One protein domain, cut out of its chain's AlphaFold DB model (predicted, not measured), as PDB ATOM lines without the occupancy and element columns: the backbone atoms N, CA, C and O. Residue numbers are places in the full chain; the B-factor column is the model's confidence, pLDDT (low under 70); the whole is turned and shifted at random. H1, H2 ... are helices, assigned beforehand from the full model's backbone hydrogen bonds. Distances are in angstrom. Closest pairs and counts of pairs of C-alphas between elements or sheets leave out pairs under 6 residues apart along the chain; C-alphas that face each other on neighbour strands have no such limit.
ATOM      1  N   ASN A   9     -44.071  -9.676   3.180       85.62
ATOM      2  CA  ASN A   9     -43.185 -10.839   3.147       85.62
ATOM      3  C   ASN A   9     -43.329 -11.688   4.412       85.62
ATOM      4  O   ASN A   9     -43.406 -12.907   4.311       85.62
ATOM      5  N   ASP A  10     -43.427 -11.059   5.580       84.44
ATOM      6  CA  ASP A  10     -43.585 -11.764   6.854       84.44
ATOM      7  C   ASP A  10     -44.932 -12.493   6.924       84.44
ATOM      8  O   ASP A  10     -44.985 -13.677   7.259       84.44
ATOM      9  N   LEU A  11     -46.012 -11.841   6.474       88.94
ATOM     10  CA  LEU A  11     -47.318 -12.489   6.333       88.94
ATOM     11  C   LEU A  11     -47.263 -13.696   5.383       88.94
ATOM     12  O   LEU A  11     -47.818 -14.757   5.685       88.94
ATOM     13  N   MET A  12     -46.594 -13.549   4.236       89.88
ATOM     14  CA  MET A  12     -46.423 -14.636   3.272       89.88
ATOM     15  C   MET A  12     -45.639 -15.799   3.891       89.88
ATOM     16  O   MET A  12     -46.084 -16.942   3.810       89.88
ATOM     17  N   ASN A  13     -44.523 -15.514   4.563       91.56
ATOM     18  CA  ASN A  13     -43.680 -16.515   5.210       91.56
ATOM     19  C   ASN A  13     -44.447 -17.294   6.288       91.56
ATOM     20  O   ASN A  13     -44.378 -18.524   6.316       91.56
ATOM     21  N   LEU A  14     -45.203 -16.599   7.146       93.00
ATOM     22  CA  LEU A  14     -46.045 -17.214   8.180       93.00
ATOM     23  C   LEU A  14     -47.158 -18.073   7.573       93.00
ATOM     24  O   LEU A  14     -47.411 -19.182   8.043       93.00
ATOM     25  N   THR A  15     -47.794 -17.593   6.502       92.81
ATOM     26  CA  THR A  15     -48.849 -18.338   5.800       92.81
ATOM     27  C   THR A  15     -48.288 -19.606   5.154       92.81
ATOM     28  O   THR A  15     -48.875 -20.677   5.299       92.81
ATOM     29  N   GLU A  16     -47.130 -19.527   4.489       92.62
ATOM     30  CA  GLU A  16     -46.449 -20.693   3.916       92.62
ATOM     31  C   GLU A  16     -46.045 -21.708   4.993       92.62
ATOM     32  O   GLU A  16     -46.231 -22.913   4.803       92.62
ATOM     33  N   ALA A  17     -45.520 -21.236   6.127       94.38
ATOM     34  CA  ALA A  17     -45.159 -22.091   7.251       94.38
ATOM     35  C   ALA A  17     -46.388 -22.793   7.843       94.38
ATOM     36  O   ALA A  17     -46.366 -24.008   8.036       94.38
ATOM     37  N   TYR A  18     -47.494 -22.075   8.050       95.12
ATOM     38  CA  TYR A  18     -48.742 -22.667   8.537       95.12
ATOM     39  C   TYR A  18     -49.315 -23.682   7.553       95.12
ATOM     40  O   TYR A  18     -49.689 -24.791   7.937       95.12
ATOM     41  N   ALA A  19     -49.308 -23.352   6.264       92.75
ATOM     42  CA  ALA A  19     -49.750 -24.254   5.217       92.75
ATOM     43  C   ALA A  19     -48.915 -25.548   5.179       92.75
ATOM     44  O   ALA A  19     -49.469 -26.631   4.974       92.75
ATOM     45  N   TYR A  20     -47.611 -25.459   5.461       92.50
ATOM     46  CA  TYR A  20     -46.743 -26.623   5.623       92.50
ATOM     47  C   TYR A  20     -47.144 -27.491   6.825       92.50
ATOM     48  O   TYR A  20     -47.289 -28.707   6.676       92.50
ATOM     49  N   VAL A  21     -47.368 -26.890   8.003       93.19
ATOM     50  CA  VAL A  21     -47.829 -27.618   9.205       93.19
ATOM     51  C   VAL A  21     -49.161 -28.313   8.939       93.19
ATOM     52  O   VAL A  21     -49.321 -29.494   9.255       93.19
ATOM     53  N   TYR A  22     -50.087 -27.616   8.283       92.19
ATOM     54  CA  TYR A  22     -51.376 -28.167   7.896       92.19
ATOM     55  C   TYR A  22     -51.222 -29.369   6.950       92.19
ATOM     56  O   TYR A  22     -51.763 -30.442   7.216       92.19
ATOM     57  N   GLN A  23     -50.436 -29.244   5.872       90.12
ATOM     58  CA  GLN A  23     -50.169 -30.360   4.952       90.12
ATOM     59  C   GLN A  23     -49.519 -31.549   5.654       90.12
ATOM     60  O   GLN A  23     -49.923 -32.691   5.428       90.12
ATOM     61  N   ARG A  24     -48.553 -31.292   6.540       92.31
ATOM     62  CA  ARG A  24     -47.917 -32.324   7.356       92.31
ATOM     63  C   ARG A  24     -48.957 -33.117   8.144       92.31
ATOM     64  O   ARG A  24     -48.934 -34.345   8.109       92.31
ATOM     65  N   GLN A  25     -49.879 -32.447   8.832       92.12
ATOM     66  CA  GLN A  25     -50.932 -33.122   9.597       92.12
ATOM     67  C   GLN A  25     -51.823 -33.997   8.703       92.12
ATOM     68  O   GLN A  25     -52.115 -35.138   9.069       92.12
ATOM     69  N   GLN A  26     -52.186 -33.512   7.510       91.12
ATOM     70  CA  GLN A  26     -52.960 -34.290   6.534       91.12
ATOM     71  C   GLN A  26     -52.201 -35.539   6.057       91.12
ATOM     72  O   GLN A  26     -52.784 -36.619   5.969       91.12
ATOM     73  N   VAL A  27     -50.894 -35.420   5.799       92.50
ATOM     74  CA  VAL A  27     -50.025 -36.540   5.398       92.50
ATOM     75  C   VAL A  27     -49.968 -37.617   6.476       92.50
ATOM     76  O   VAL A  27     -50.131 -38.797   6.163       92.50
ATOM     77  N   LEU A  28     -49.766 -37.228   7.738       93.94
ATOM     78  CA  LEU A  28     -49.717 -38.175   8.855       93.94
ATOM     79  C   LEU A  28     -51.058 -38.902   9.017       93.94
ATOM     80  O   LEU A  28     -51.083 -40.129   9.048       93.94
ATOM     81  N   ALA A  29     -52.169 -38.158   9.031       93.50
ATOM     82  CA  ALA A  29     -53.506 -38.727   9.180       93.50
ATOM     83  C   ALA A  29     -53.875 -39.672   8.022       93.50
ATOM     84  O   ALA A  29     -54.477 -40.727   8.234       93.50
ATOM     85  N   ALA A  30     -53.493 -39.330   6.788       93.62
ATOM     86  CA  ALA A  30     -53.700 -40.197   5.633       93.62
ATOM     87  C   ALA A  30     -52.889 -41.498   5.745       93.62
ATOM     88  O   ALA A  30     -53.404 -42.566   5.410       93.62
ATOM     89  N   ALA A  31     -51.638 -41.424   6.218       94.44
ATOM     90  CA  ALA A  31     -50.766 -42.591   6.341       94.44
ATOM     91  C   ALA A  31     -51.305 -43.570   7.390       94.44
ATOM     92  O   ALA A  31     -51.398 -44.768   7.120       94.44
ATOM     93  N   GLU A  32     -51.747 -43.057   8.540       95.06
ATOM     94  CA  GLU A  32     -52.399 -43.851   9.587       95.06
ATOM     95  C   GLU A  32     -53.694 -44.488   9.100       95.06
ATOM     96  O   GLU A  32     -53.928 -45.675   9.313       95.06
ATOM     97  N   LYS A  33     -54.534 -43.716   8.406       94.75
ATOM     98  CA  LYS A  33     -55.805 -44.219   7.889       94.75
ATOM     99  C   LYS A  33     -55.601 -45.331   6.860       94.75
ATOM    100  O   LYS A  33     -56.344 -46.309   6.867       94.75
ATOM    101  N   GLN A  34     -54.636 -45.173   5.953       95.62
ATOM    102  CA  GLN A  34     -54.405 -46.128   4.872       95.62
ATOM    103  C   GLN A  34     -53.640 -47.378   5.337       95.62
ATOM    104  O   GLN A  34     -53.908 -48.468   4.832       95.62
ATOM    105  N   PHE A  35     -52.717 -47.240   6.294       96.06
ATOM    106  CA  PHE A  35     -51.827 -48.313   6.750       96.06
ATOM    107  C   PHE A  35     -51.923 -48.575   8.258       96.06
ATOM    108  O   PHE A  35     -50.930 -48.931   8.885       96.06
ATOM    109  N   GLY A  36     -53.116 -48.457   8.845       91.88
ATOM    110  CA  GLY A  36     -53.345 -48.567  10.296       91.88
ATOM    111  C   GLY A  36     -52.947 -49.893  10.962       91.88
ATOM    112  O   GLY A  36     -53.001 -49.988  12.180       91.88
ATOM    113  N   ASN A  37     -52.529 -50.901  10.188       94.69
ATOM    114  CA  ASN A  37     -52.001 -52.177  10.684       94.69
ATOM    115  C   ASN A  37     -50.516 -52.410  10.315       94.69
ATOM    116  O   ASN A  37     -49.946 -53.431  10.697       94.69
ATOM    117  N   ASP A  38     -49.876 -51.508   9.560       96.75
ATOM    118  CA  ASP A  38     -48.450 -51.604   9.214       96.75
ATOM    119  C   ASP A  38     -47.613 -50.944  10.314       96.75
ATOM    120  O   ASP A  38     -47.444 -49.723  10.357       96.75
ATOM    121  N   VAL A  39     -47.051 -51.773  11.197       95.50
ATOM    122  CA  VAL A  39     -46.205 -51.334  12.322       95.50
ATOM    123  C   VAL A  39     -45.046 -50.444  11.857       95.50
ATOM    124  O   VAL A  39     -44.653 -49.514  12.557       95.50
ATOM    125  N   GLY A  40     -44.505 -50.688  10.661       94.94
ATOM    126  CA  GLY A  40     -43.406 -49.897  10.128       94.94
ATOM    127  C   GLY A  40     -43.834 -48.505   9.661       94.94
ATOM    128  O   GLY A  40     -43.030 -47.581   9.743       94.94
ATOM    129  N   VAL A  41     -45.049 -48.335   9.127       96.06
ATOM    130  CA  VAL A  41     -45.581 -47.006   8.770       96.06
ATOM    131  C   VAL A  41     -45.942 -46.239  10.036       96.06
ATOM    132  O   VAL A  41     -45.519 -45.093  10.184       96.06
ATOM    133  N   LEU A  42     -46.646 -46.883  10.970       96.56
ATOM    134  CA  LEU A  42     -47.042 -46.264  12.237       96.56
ATOM    135  C   LEU A  42     -45.830 -45.807  13.056       96.56
ATOM    136  O   LEU A  42     -45.791 -44.661  13.494       96.56
ATOM    137  N   GLY A  43     -44.778 -46.628  13.149       95.75
ATOM    138  CA  GLY A  43     -43.548 -46.238  13.844       95.75
ATOM    139  C   GLY A  43     -42.865 -44.999  13.246       95.75
ATOM    140  O   GLY A  43     -42.316 -44.175  13.980       95.75
ATOM    141  N   VAL A  44     -42.925 -44.817  11.919       94.69
ATOM    142  CA  VAL A  44     -42.394 -43.618  11.245       94.69
ATOM    143  C   VAL A  44     -43.275 -42.392  11.504       94.69
ATOM    144  O   VAL A  44     -42.742 -41.302  11.715       94.69
ATOM    145  N   VAL A  45     -44.602 -42.554  11.531       95.38
ATOM    146  CA  VAL A  45     -45.547 -41.486  11.899       95.38
ATOM    147  C   VAL A  45     -45.305 -41.013  13.335       95.38
ATOM    148  O   VAL A  45     -45.142 -39.810  13.556       95.38
ATOM    149  N   ASP A  46     -45.205 -41.938  14.289       94.69
ATOM    150  CA  ASP A  46     -44.985 -41.617  15.702       94.69
ATOM    151  C   ASP A  46     -43.636 -40.933  15.919       94.69
ATOM    152  O   ASP A  46     -43.564 -39.876  16.550       94.69
ATOM    153  N   THR A  47     -42.572 -41.465  15.312       92.94
ATOM    154  CA  THR A  47     -41.244 -40.839  15.357       92.94
ATOM    155  C   THR A  47     -41.276 -39.437  14.748       92.94
ATOM    156  O   THR A  47     -40.701 -38.510  15.311       92.94
ATOM    157  N   SER A  48     -41.979 -39.244  13.626       92.81
ATOM    158  CA  SER A  48     -42.128 -37.923  13.006       92.81
ATOM    159  C   SER A  48     -42.827 -36.932  13.939       92.81
ATOM    160  O   SER A  48     -42.390 -35.788  14.037       92.81
ATOM    161  N   ARG A  49     -43.888 -37.339  14.652       92.62
ATOM    162  CA  ARG A  49     -44.578 -36.489  15.643       92.62
ATOM    163  C   ARG A  49     -43.694 -36.133  16.830       92.62
ATOM    164  O   ARG A  49     -43.628 -34.960  17.181       92.62
ATOM    165  N   LEU A  50     -43.019 -37.123  17.411       90.81
ATOM    166  CA  LEU A  50     -42.137 -36.918  18.560       90.81
ATOM    167  C   LEU A  50     -40.992 -35.967  18.214       90.81
ATOM    168  O   LEU A  50     -40.787 -34.981  18.917       90.81
ATOM    169  N   THR A  51     -40.301 -36.213  17.098       89.12
ATOM    170  CA  THR A  51     -39.217 -35.339  16.638       89.12
ATOM    171  C   THR A  51     -39.732 -33.938  16.341       89.12
ATOM    172  O   THR A  51     -39.111 -32.978  16.774       89.12
ATOM    173  N   TRP A  52     -40.877 -33.805  15.661       91.19
ATOM    174  CA  TRP A  52     -41.461 -32.501  15.337       91.19
ATOM    175  C   TRP A  52     -41.775 -31.670  16.578       91.19
ATOM    176  O   TRP A  52     -41.402 -30.508  16.627       91.19
ATOM    177  N   ASN A  53     -42.422 -32.256  17.586       89.75
ATOM    178  CA  ASN A  53     -42.780 -31.525  18.802       89.75
ATOM    179  C   ASN A  53     -41.558 -31.146  19.646       89.75
ATOM    180  O   ASN A  53     -41.641 -30.207  20.429       89.75
ATOM    181  N   LEU A  54     -40.444 -31.871  19.497       86.62
ATOM    182  CA  LEU A  54     -39.177 -31.518  20.130       86.62
ATOM    183  C   LEU A  54     -38.518 -30.312  19.449       86.62
ATOM    184  O   LEU A  54     -38.011 -29.438  20.138       86.62
ATOM    185  N   ILE A  55     -38.499 -30.281  18.113       88.94
ATOM    186  CA  ILE A  55     -37.793 -29.237  17.354       88.94
ATOM    187  C   ILE A  55     -38.665 -28.001  17.085       88.94
ATOM    188  O   ILE A  55     -38.148 -26.898  17.028       88.94
ATOM    189  N   TYR A  56     -39.983 -28.155  16.952       92.12
ATOM    190  CA  TYR A  56     -40.948 -27.075  16.715       92.12
ATOM    191  C   TYR A  56     -42.127 -27.204  17.699       92.12
ATOM    192  O   TYR A  56     -43.231 -27.606  17.298       92.12
ATOM    193  N   PRO A  57     -41.907 -26.924  18.997       90.25
ATOM    194  CA  PRO A  57     -42.938 -27.075  20.019       90.25
ATOM    195  C   PRO A  57     -44.143 -26.179  19.719       90.25
ATOM    196  O   PRO A  57     -43.998 -25.002  19.414       90.25
ATOM    197  N   ASP A  58     -45.342 -26.767  19.767       91.75
ATOM    198  CA  ASP A  58     -46.635 -26.087  19.563       91.75
ATOM    199  C   ASP A  58     -46.717 -25.166  18.321       91.75
ATOM    200  O   ASP A  58     -47.446 -24.172  18.291       91.75
ATOM    201  N   ALA A  59     -45.977 -25.509  17.259       92.38
ATOM    202  CA  ALA A  59     -45.778 -24.639  16.099       92.38
ATOM    203  C   ALA A  59     -47.077 -24.170  15.422       92.38
ATOM    204  O   ALA A  59     -47.129 -23.065  14.890       92.38
ATOM    205  N   GLU A  60     -48.130 -24.990  15.428       94.12
ATOM    206  CA  GLU A  60     -49.423 -24.604  14.854       94.12
ATOM    207  C   GLU A  60     -50.038 -23.416  15.606       94.12
ATOM    208  O   GLU A  60     -50.397 -22.413  14.988       94.12
ATOM    209  N   ASN A  61     -50.137 -23.504  16.934       94.44
ATOM    210  CA  ASN A  61     -50.714 -22.435  17.743       94.44
ATOM    211  C   ASN A  61     -49.818 -21.198  17.757       94.44
ATOM    212  O   ASN A  61     -50.335 -20.079  17.714       94.44
ATOM    213  N   ALA A  62     -48.496 -21.385  17.747       93.62
ATOM    214  CA  ALA A  62     -47.550 -20.290  17.596       93.62
ATOM    215  C   ALA A  62     -47.810 -19.519  16.290       93.62
ATOM    216  O   ALA A  62     -48.077 -18.319  16.316       93.62
ATOM    217  N   LEU A  63     -47.861 -20.211  15.148       94.75
ATOM    218  CA  LEU A  63     -48.137 -19.582  13.853       94.75
ATOM    219  C   LEU A  63     -49.506 -18.893  13.802       94.75
ATOM    220  O   LEU A  63     -49.608 -17.794  13.261       94.75
ATOM    221  N   ILE A  64     -50.549 -19.496  14.382       94.50
ATOM    222  CA  ILE A  64     -51.873 -18.861  14.485       94.50
ATOM    223  C   ILE A  64     -51.793 -17.563  15.291       94.50
ATOM    224  O   ILE A  64     -52.408 -16.570  14.904       94.50
ATOM    225  N   THR A  65     -51.035 -17.559  16.387       92.12
ATOM    226  CA  THR A  65     -50.838 -16.375  17.233       92.12
ATOM    227  C   THR A  65     -50.153 -15.260  16.445       92.12
ATOM    228  O   THR A  65     -50.682 -14.151  16.374       92.12
ATOM    229  N   HIS A  66     -49.053 -15.570  15.752       90.50
ATOM    230  CA  HIS A  66     -48.332 -14.603  14.920       90.50
ATOM    231  C   HIS A  66     -49.171 -14.083  13.742       90.50
ATOM    232  O   HIS A  66     -49.192 -12.882  13.484       90.50
ATOM    233  N   LEU A  67     -49.925 -14.946  13.053       91.94
ATOM    234  CA  LEU A  67     -50.871 -14.521  12.010       91.94
ATOM    235  C   LEU A  67     -51.993 -13.639  12.584       91.94
ATOM    236  O   LEU A  67     -52.455 -12.711  11.918       91.94
ATOM    237  N   GLY A  68     -52.397 -13.875  13.833       90.44
ATOM    238  CA  GLY A  68     -53.345 -13.037  14.564       90.44
ATOM    239  C   GLY A  68     -52.859 -11.599  14.765       90.44
ATOM    240  O   GLY A  68     -53.679 -10.681  14.748       90.44
ATOM    241  N   HIS A  69     -51.544 -11.363  14.858       87.50
ATOM    242  CA  HIS A  69     -50.976 -10.008  14.928       87.50
ATOM    243  C   HIS A  69     -51.188  -9.202  13.632       87.50
ATOM    244  O   HIS A  69     -51.190  -7.973  13.671       87.50
ATOM    245  N   PHE A  70     -51.473  -9.865  12.503       87.50
ATOM    246  CA  PHE A  70     -51.915  -9.225  11.254       87.50
ATOM    247  C   PHE A  70     -53.434  -8.954  11.215       87.50
ATOM    248  O   PHE A  70     -53.963  -8.535  10.187       87.50
ATOM    249  N   GLY A  71     -54.154  -9.200  12.315       89.88
ATOM    250  CA  GLY A  71     -55.607  -9.041  12.400       89.88
ATOM    251  C   GLY A  71     -56.402 -10.175  11.745       89.88
ATOM    252  O   GLY A  71     -57.598 -10.016  11.506       89.88
ATOM    253  N   LEU A  72     -55.760 -11.308  11.443       92.44
ATOM    254  CA  LEU A  72     -56.405 -12.443  10.786       92.44
ATOM    255  C   LEU A  72     -57.170 -13.311  11.786       92.44
ATOM    256  O   LEU A  72     -56.632 -13.753  12.803       92.44
ATOM    257  N   SER A  73     -58.425 -13.622  11.466       94.19
ATOM    258  CA  SER A  73     -59.190 -14.637  12.185       94.19
ATOM    259  C   SER A  73     -58.780 -16.049  11.752       94.19
ATOM    260  O   SER A  73     -58.185 -16.257  10.694       94.19
ATOM    261  N   ARG A  74     -59.188 -17.073  12.514       92.56
ATOM    262  CA  ARG A  74     -59.002 -18.480  12.101       92.56
ATOM    263  C   ARG A  74     -59.640 -18.792  10.740       92.56
ATOM    264  O   ARG A  74     -59.120 -19.632  10.011       92.56
ATOM    265  N   ALA A  75     -60.745 -18.128  10.395       94.00
ATOM    266  CA  ALA A  75     -61.389 -18.298   9.096       94.00
ATOM    267  C   ALA A  75     -60.542 -17.697   7.962       94.00
ATOM    268  O   ALA A  75     -60.400 -18.325   6.912       94.00
ATOM    269  N   ASP A  76     -59.927 -16.535   8.197       94.56
ATOM    270  CA  ASP A  76     -59.021 -15.899   7.234       94.56
ATOM    271  C   ASP A  76     -57.768 -16.750   7.019       94.56
ATOM    272  O   ASP A  76     -57.394 -17.017   5.879       94.56
ATOM    273  N   ILE A  77     -57.177 -17.262   8.105       92.88
ATOM    274  CA  ILE A  77     -56.026 -18.174   8.050       92.88
ATOM    275  C   ILE A  77     -56.375 -19.428   7.239       92.88
ATOM    276  O   ILE A  77     -55.617 -19.820   6.352       92.88
ATOM    277  N   ALA A  78     -57.537 -20.045   7.481       90.12
ATOM    278  CA  ALA A  78     -57.977 -21.219   6.727       90.12
ATOM    279  C   ALA A  78     -58.156 -20.917   5.228       90.12
ATOM    280  O   ALA A  78     -57.762 -21.726   4.385       90.12
ATOM    281  N   LYS A  79     -58.708 -19.745   4.890       90.69
ATOM    282  CA  LYS A  79     -58.864 -19.294   3.502       90.69
ATOM    283  C   LYS A  79     -57.507 -19.086   2.822       90.69
ATOM    284  O   LYS A  79     -57.277 -19.664   1.764       90.69
ATOM    285  N   LEU A  80     -56.597 -18.343   3.454       90.88
ATOM    286  CA  LEU A  80     -55.237 -18.107   2.951       90.88
ATOM    287  C   LEU A  80     -54.449 -19.408   2.793       90.88
ATOM    288  O   LEU A  80     -53.715 -19.587   1.823       90.88
ATOM    289  N   THR A  81     -54.635 -20.346   3.720       89.12
ATOM    290  CA  THR A  81     -54.036 -21.680   3.638       89.12
ATOM    291  C   THR A  81     -54.544 -22.419   2.407       89.12
ATOM    292  O   THR A  81     -53.745 -22.941   1.637       89.12
ATOM    293  N   ALA A  82     -55.858 -22.434   2.171       86.94
ATOM    294  CA  ALA A  82     -56.431 -23.064   0.984       86.94
ATOM    295  C   ALA A  82     -55.932 -22.415  -0.320       86.94
ATOM    296  O   ALA A  82     -55.627 -23.124  -1.273       86.94
ATOM    297  N   GLU A  83     -55.795 -21.089  -0.353       88.75
ATOM    298  CA  GLU A  83     -55.230 -20.362  -1.497       88.75
ATOM    299  C   GLU A  83     -53.751 -20.717  -1.727       88.75
ATOM    300  O   GLU A  83     -53.358 -21.027  -2.851       88.75
ATOM    301  N   THR A  84     -52.952 -20.760  -0.657       87.06
ATOM    302  CA  THR A  84     -51.514 -21.089  -0.686       87.06
ATOM    303  C   THR A  84     -51.261 -22.524  -1.137       87.06
ATOM    304  O   THR A  84     -50.316 -22.798  -1.877       87.06
ATOM    305  N   LEU A  85     -52.103 -23.456  -0.693       84.38
ATOM    306  CA  LEU A  85     -52.002 -24.864  -1.063       84.38
ATOM    307  C   LEU A  85     -52.633 -25.178  -2.424       84.38
ATOM    308  O   LEU A  85     -52.385 -26.252  -2.975       84.38
ATOM    309  N   GLY A  86     -53.443 -24.264  -2.963       81.25
ATOM    310  CA  GLY A  86     -54.233 -24.482  -4.166       81.25
ATOM    311  C   GLY A  86     -55.226 -25.637  -4.010       81.25
ATOM    312  O   GLY A  86     -55.773 -25.892  -2.935       81.25
ATOM    313  N   ALA A  87     -55.462 -26.377  -5.097       63.53
ATOM    314  CA  ALA A  87     -56.248 -27.609  -5.063       63.53
ATOM    315  C   ALA A  87     -55.452 -28.733  -4.371       63.53
ATOM    316  O   ALA A  87     -54.992 -29.670  -5.019       63.53
ATOM    317  N   SER A  88     -55.256 -28.634  -3.053       60.75
ATOM    318  CA  SER A  88     -54.670 -29.725  -2.277       60.75
ATOM    319  C   SER A  88     -55.556 -30.961  -2.419       60.75
ATOM    320  O   SER A  88     -56.776 -30.863  -2.238       60.75
ATOM    321  N   ASP A  89     -54.960 -32.110  -2.722       56.88
ATOM    322  CA  ASP A  89     -55.703 -33.350  -2.914       56.88
ATOM    323  C   ASP A  89     -56.358 -33.779  -1.592       56.88
ATOM    324  O   ASP A  89     -55.718 -34.338  -0.699       56.88
ATOM    325  N   LYS A  90     -57.662 -33.504  -1.452       59.75
ATOM    326  CA  LYS A  90     -58.473 -33.923  -0.294       59.75
ATOM    327  C   LYS A  90     -58.514 -35.451  -0.135       59.75
ATOM    328  O   LYS A  90     -59.003 -35.939   0.880       59.75
ATOM    329  N   ASN A  91     -58.004 -36.193  -1.120       67.69
ATOM    330  CA  ASN A  91     -57.901 -37.642  -1.135       67.69
ATOM    331  C   ASN A  91     -56.444 -38.109  -1.247       67.69
ATOM    332  O   ASN A  91     -56.179 -39.058  -1.987       67.69
ATOM    333  N   LEU A  92     -55.515 -37.480  -0.514       82.94
ATOM    334  CA  LEU A  92     -54.130 -37.947  -0.441       82.94
ATOM    335  C   LEU A  92     -54.095 -39.468  -0.206       82.94
ATOM    336  O   LEU A  92     -54.565 -39.975   0.815       82.94
ATOM    337  N   ARG A  93     -53.555 -40.195  -1.184       87.62
ATOM    338  CA  ARG A  93     -53.367 -41.646  -1.152       87.62
ATOM    339  C   ARG A  93     -51.931 -41.964  -1.499       87.62
ATOM    340  O   ARG A  93     -51.374 -41.423  -2.452       87.62
ATOM    341  N   PHE A  94     -51.361 -42.897  -0.759       93.19
ATOM    342  CA  PHE A  94     -50.048 -43.437  -1.066       93.19
ATOM    343  C   PHE A  94     -50.215 -44.672  -1.949       93.19
ATOM    344  O   PHE A  94     -51.145 -45.459  -1.784       93.19
ATOM    345  N   ARG A  95     -49.303 -44.867  -2.891       93.94
ATOM    346  CA  ARG A  95     -49.229 -46.056  -3.739       93.94
ATOM    347  C   ARG A  95     -48.943 -47.309  -2.914       93.94
ATOM    348  O   ARG A  95     -49.529 -48.355  -3.162       93.94
ATOM    349  N   ASP A  96     -48.033 -47.196  -1.949       95.94
ATOM    350  CA  ASP A  96     -47.549 -48.293  -1.116       95.94
ATOM    351  C   ASP A  96     -46.962 -47.764   0.210       95.94
ATOM    352  O   ASP A  96     -46.799 -46.554   0.407       95.94
ATOM    353  N   ALA A  97     -46.643 -48.679   1.132       96.12
ATOM    354  CA  ALA A  97     -46.088 -48.346   2.444       96.12
ATOM    355  C   ALA A  97     -44.693 -47.695   2.367       96.12
ATOM    356  O   ALA A  97     -44.325 -46.922   3.251       96.12
ATOM    357  N   ILE A  98     -43.906 -47.982   1.321       95.81
ATOM    358  CA  ILE A  98     -42.572 -47.393   1.129       95.81
ATOM    359  C   ILE A  98     -42.721 -45.908   0.794       95.81
ATOM    360  O   ILE A  98     -42.067 -45.066   1.410       95.81
ATOM    361  N   GLN A  99     -43.625 -45.577  -0.129       95.06
ATOM    362  CA  GLN A  99     -43.938 -44.197  -0.473       95.06
ATOM    363  C   GLN A  99     -44.506 -43.445   0.733       95.06
ATOM    364  O   GLN A  99     -44.088 -42.317   0.977       95.06
ATOM    365  N   ALA A 100     -45.403 -44.058   1.515       95.00
ATOM    366  CA  ALA A 100     -45.949 -43.430   2.720       95.00
ATOM    367  C   ALA A 100     -44.843 -43.024   3.706       95.00
ATOM    368  O   ALA A 100     -44.776 -41.864   4.111       95.00
ATOM    369  N   LYS A 101     -43.915 -43.939   4.016       94.69
ATOM    370  CA  LYS A 101     -42.765 -43.653   4.892       94.69
ATOM    371  C   LYS A 101     -41.900 -42.521   4.339       94.69
ATOM    372  O   LYS A 101     -41.543 -41.615   5.083       94.69
ATOM    373  N   ALA A 102     -41.594 -42.546   3.041       91.69
ATOM    374  CA  ALA A 102     -40.777 -41.515   2.404       91.69
ATOM    375  C   ALA A 102     -41.427 -40.123   2.476       91.69
ATOM    376  O   ALA A 102     -40.754 -39.150   2.808       91.69
ATOM    377  N   VAL A 103     -42.737 -40.024   2.220       90.94
ATOM    378  CA  VAL A 103     -43.466 -38.749   2.290       90.94
ATOM    379  C   VAL A 103     -43.574 -38.255   3.737       90.94
ATOM    380  O   VAL A 103     -43.318 -37.081   3.989       90.94
ATOM    381  N   VAL A 104     -43.861 -39.130   4.708       92.44
ATOM    382  CA  VAL A 104     -43.880 -38.755   6.137       92.44
ATOM    383  C   VAL A 104     -42.519 -38.221   6.600       92.44
ATOM    384  O   VAL A 104     -42.465 -37.224   7.320       92.44
ATOM    385  N   LEU A 105     -41.421 -38.851   6.171       88.88
ATOM    386  CA  LEU A 105     -40.059 -38.401   6.476       88.88
ATOM    387  C   LEU A 105     -39.685 -37.103   5.751       88.88
ATOM    388  O   LEU A 105     -38.930 -36.303   6.288       88.88
ATOM    389  N   HIS A 106     -40.205 -36.856   4.550       86.69
ATOM    390  CA  HIS A 106     -40.025 -35.561   3.894       86.69
ATOM    391  C   HIS A 106     -40.674 -34.435   4.718       86.69
ATOM    392  O   HIS A 106     -40.048 -33.404   4.965       86.69
ATOM    393  N   TYR A 107     -41.883 -34.680   5.235       87.00
ATOM    394  CA  TYR A 107     -42.623 -33.724   6.062       87.00
ATOM    395  C   TYR A 107     -42.111 -33.566   7.505       87.00
ATOM    396  O   TYR A 107     -42.679 -32.793   8.277       87.00
ATOM    397  N   SER A 108     -41.043 -34.265   7.901       79.25
ATOM    398  CA  SER A 108     -40.381 -34.017   9.187       79.25
ATOM    399  C   SER A 108     -39.325 -32.909   9.119       79.25
ATOM    400  O   SER A 108     -38.777 -32.556  10.157       79.25
ATOM    401  N   LEU A 109     -39.035 -32.355   7.931       74.62
ATOM    402  CA  LEU A 109     -37.985 -31.346   7.721       74.62
ATOM    403  C   LEU A 109     -36.604 -31.786   8.251       74.62
ATOM    404  O   LEU A 109     -35.810 -30.965   8.689       74.62
ATOM    405  N   VAL A 110     -36.261 -33.074   8.146       63.78
ATOM    406  CA  VAL A 110     -34.927 -33.598   8.527       63.78
ATOM    407  C   VAL A 110     -34.016 -33.798   7.296       63.78
ATOM    408  O   VAL A 110     -33.004 -34.492   7.339       63.78
ATOM    409  N   SER A 111     -34.349 -33.183   6.151       61.19
ATOM    410  CA  SER A 111     -33.526 -33.281   4.930       61.19
ATOM    411  C   SER A 111     -32.121 -32.705   5.142       61.19
ATOM    412  O   SER A 111     -31.989 -31.607   5.686       61.19
ATOM    413  N   LYS A 112     -31.098 -33.422   4.647       63.53
ATOM    414  CA  LYS A 112     -29.686 -32.988   4.598       63.53
ATOM    415  C   LYS A 112     -29.424 -31.886   3.565       63.53
ATOM    416  O   LYS A 112     -28.386 -31.235   3.625       63.53
ATOM    417  N   SER A 113     -30.326 -31.704   2.604       72.75
ATOM    418  CA  SER A 113     -30.195 -30.717   1.528       72.75
ATOM    419  C   SER A 113     -31.551 -30.055   1.279       72.75
ATOM    420  O   SER A 113     -32.217 -30.376   0.295       72.75
ATOM    421  N   PRO A 114     -32.015 -29.211   2.215       80.50
ATOM    422  CA  PRO A 114     -33.266 -28.481   2.059       80.50
ATOM    423  C   PRO A 114     -33.182 -27.481   0.902       80.50
ATOM    424  O   PRO A 114     -32.163 -26.821   0.691       80.50
ATOM    425  N   THR A 115     -34.281 -27.351   0.171       87.00
ATOM    426  CA  THR A 115     -34.512 -26.266  -0.786       87.00
ATOM    427  C   THR A 115     -34.580 -24.915  -0.069       87.00
ATOM    428  O   THR A 115     -34.829 -24.838   1.134       87.00
ATOM    429  N   GLU A 116     -34.418 -23.815  -0.807       87.12
ATOM    430  CA  GLU A 116     -34.552 -22.462  -0.250       87.12
ATOM    431  C   GLU A 116     -35.932 -22.227   0.388       87.12
ATOM    432  O   GLU A 116     -36.030 -21.646   1.468       87.12
ATOM    433  N   LYS A 117     -36.996 -22.758  -0.230       86.38
ATOM    434  CA  LYS A 117     -38.350 -22.715   0.334       86.38
ATOM    435  C   LYS A 117     -38.438 -23.474   1.658       86.38
ATOM    436  O   LYS A 117     -38.993 -22.949   2.616       86.38
ATOM    437  N   GLU A 118     -37.888 -24.686   1.733       87.06
ATOM    438  CA  GLU A 118     -37.869 -25.458   2.984       87.06
ATOM    439  C   GLU A 118     -37.048 -24.757   4.067       87.06
ATOM    440  O   GLU A 118     -37.472 -24.735   5.217       87.06
ATOM    441  N   ASN A 119     -35.912 -24.145   3.719       87.44
ATOM    442  CA  ASN A 119     -35.126 -23.348   4.661       87.44
ATOM    443  C   ASN A 119     -35.926 -22.168   5.202       87.44
ATOM    444  O   ASN A 119     -35.955 -21.963   6.410       87.44
ATOM    445  N   ARG A 120     -36.623 -21.433   4.333       89.19
ATOM    446  CA  ARG A 120     -37.490 -20.329   4.753       89.19
ATOM    447  C   ARG A 120     -38.591 -20.808   5.698       89.19
ATOM    448  O   ARG A 120     -38.734 -20.249   6.775       89.19
ATOM    449  N   VAL A 121     -39.291 -21.891   5.354       91.06
ATOM    450  CA  VAL A 121     -40.317 -22.495   6.223       91.06
ATOM    451  C   VAL A 121     -39.734 -22.906   7.578       91.06
ATOM    452  O   VAL A 121     -40.321 -22.581   8.604       91.06
ATOM    453  N   ARG A 122     -38.570 -23.568   7.609       90.25
ATOM    454  CA  ARG A 122     -37.891 -23.961   8.858       90.25
ATOM    455  C   ARG A 122     -37.553 -22.761   9.735       90.25
ATOM    456  O   ARG A 122     -37.803 -22.817  10.933       90.25
ATOM    457  N   ARG A 123     -37.002 -21.695   9.148       89.81
ATOM    458  CA  ARG A 123     -36.653 -20.464   9.870       89.81
ATOM    459  C   ARG A 123     -37.892 -19.795  10.451       89.81
ATOM    460  O   ARG A 123     -37.886 -19.473  11.629       89.81
ATOM    461  N   THR A 124     -38.967 -19.679   9.672       92.25
ATOM    462  CA  THR A 124     -40.240 -19.119  10.149       92.25
ATOM    463  C   THR A 124     -40.870 -19.970  11.254       92.25
ATOM    464  O   THR A 124     -41.390 -19.432  12.225       92.25
ATOM    465  N   LEU A 125     -40.826 -21.301  11.129       92.50
ATOM    466  CA  LEU A 125     -41.318 -22.216  12.165       92.50
ATOM    467  C   LEU A 125     -40.511 -22.098  13.452       92.50
ATOM    468  O   LEU A 125     -41.094 -22.056  14.528       92.50
ATOM    469  N   SER A 126     -39.186 -22.053  13.322       91.44
ATOM    470  CA  SER A 126     -38.256 -21.854  14.430       91.44
ATOM    471  C   SER A 126     -38.544 -20.541  15.150       91.44
ATOM    472  O   SER A 126     -38.743 -20.537  16.360       91.44
ATOM    473  N   ASP A 127     -38.656 -19.452  14.389       91.00
ATOM    474  CA  ASP A 127     -38.976 -18.131  14.913       91.00
ATOM    475  C   ASP A 127     -40.290 -18.141  15.702       91.00
ATOM    476  O   ASP A 127     -40.311 -17.799  16.881       91.00
ATOM    477  N   ALA A 128     -41.374 -18.605  15.074       92.38
ATOM    478  CA  ALA A 128     -42.690 -18.608  15.696       92.38
ATOM    479  C   ALA A 128     -42.735 -19.507  16.942       92.38
ATOM    480  O   ALA A 128     -43.200 -19.076  17.996       92.38
ATOM    481  N   ALA A 129     -42.237 -20.745  16.844       92.69
ATOM    482  CA  ALA A 129     -42.303 -21.724  17.932       92.69
ATOM    483  C   ALA A 129     -41.509 -21.284  19.172       92.69
ATOM    484  O   ALA A 129     -41.934 -21.538  20.297       92.69
ATOM    485  N   PHE A 130     -40.386 -20.592  18.972       92.81
ATOM    486  CA  PHE A 130     -39.513 -20.137  20.052       92.81
ATOM    487  C   PHE A 130     -39.618 -18.638  20.328       92.81
ATOM    488  O   PHE A 130     -38.808 -18.109  21.085       92.81
ATOM    489  N   SER A 131     -40.615 -17.935  19.774       90.44
ATOM    490  CA  SER A 131     -40.724 -16.485  19.961       90.44
ATOM    491  C   SER A 131     -40.773 -16.116  21.441       90.44
ATOM    492  O   SER A 131     -40.101 -15.176  21.840       90.44
ATOM    493  N   ALA A 132     -41.480 -16.867  22.291       89.75
ATOM    494  CA  ALA A 132     -41.542 -16.584  23.728       89.75
ATOM    495  C   ALA A 132     -40.223 -16.857  24.486       89.75
ATOM    496  O   ALA A 132     -39.975 -16.206  25.500       89.75
ATOM    497  N   TYR A 133     -39.396 -17.780  23.983       92.19
ATOM    498  CA  TYR A 133     -38.174 -18.291  24.621       92.19
ATOM    499  C   TYR A 133     -37.040 -18.404  23.582       92.19
ATOM    500  O   TYR A 133     -36.656 -19.507  23.177       92.19
TER     501      TYR A 133
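AT A GLANCE: This is residues 9 to 133 of the 320 residues of an uncharacterized protein of Mesosutterella multiformis (UniProt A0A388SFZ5). Long H1 runs through the middle; H2 and H5 pack along its later half as a three-helix bundle, while H4 and H6 cross its earlier half on opposite sides, H3 between them. The printed part has 125 residues with six named helices, H1 to H6, and is all helix, compact, radius of gyration of the C-alphas 14.8 A, spanning 43 by 31 by 24 A.

IN THESE COORDINATES: H1, residues 9 to 34, is 37.1 A long from C-alpha 9 at (-43.185, -10.839, 3.147). H2 is 39 to 55, 24.2 A; H3 59 to 68; H4 74 to 85; H5 97 to 106; H6 116 to 129, ending at (-42.303, -21.724, 17.932).

HOW THE PARTS SIT: H1, the hub, touches H2 with residues 28 to 32 alone, a hairpin at 25 degrees; closest C-alphas, Leu 28 and Val 45, 6.1 A. H1 and H6 touch about perpendicular at 87 degrees; closest C-alphas, Ala 17 and Val 121, 5.0 A. Every O i to N i+4 pair is within hydrogen-bond range except in H2, 12 of 13.

THE WHOLE: The printed part has no cut. H4 to H5 is a long link. pLDDT is under 70 at residues 87 to 91 and 110 to 112.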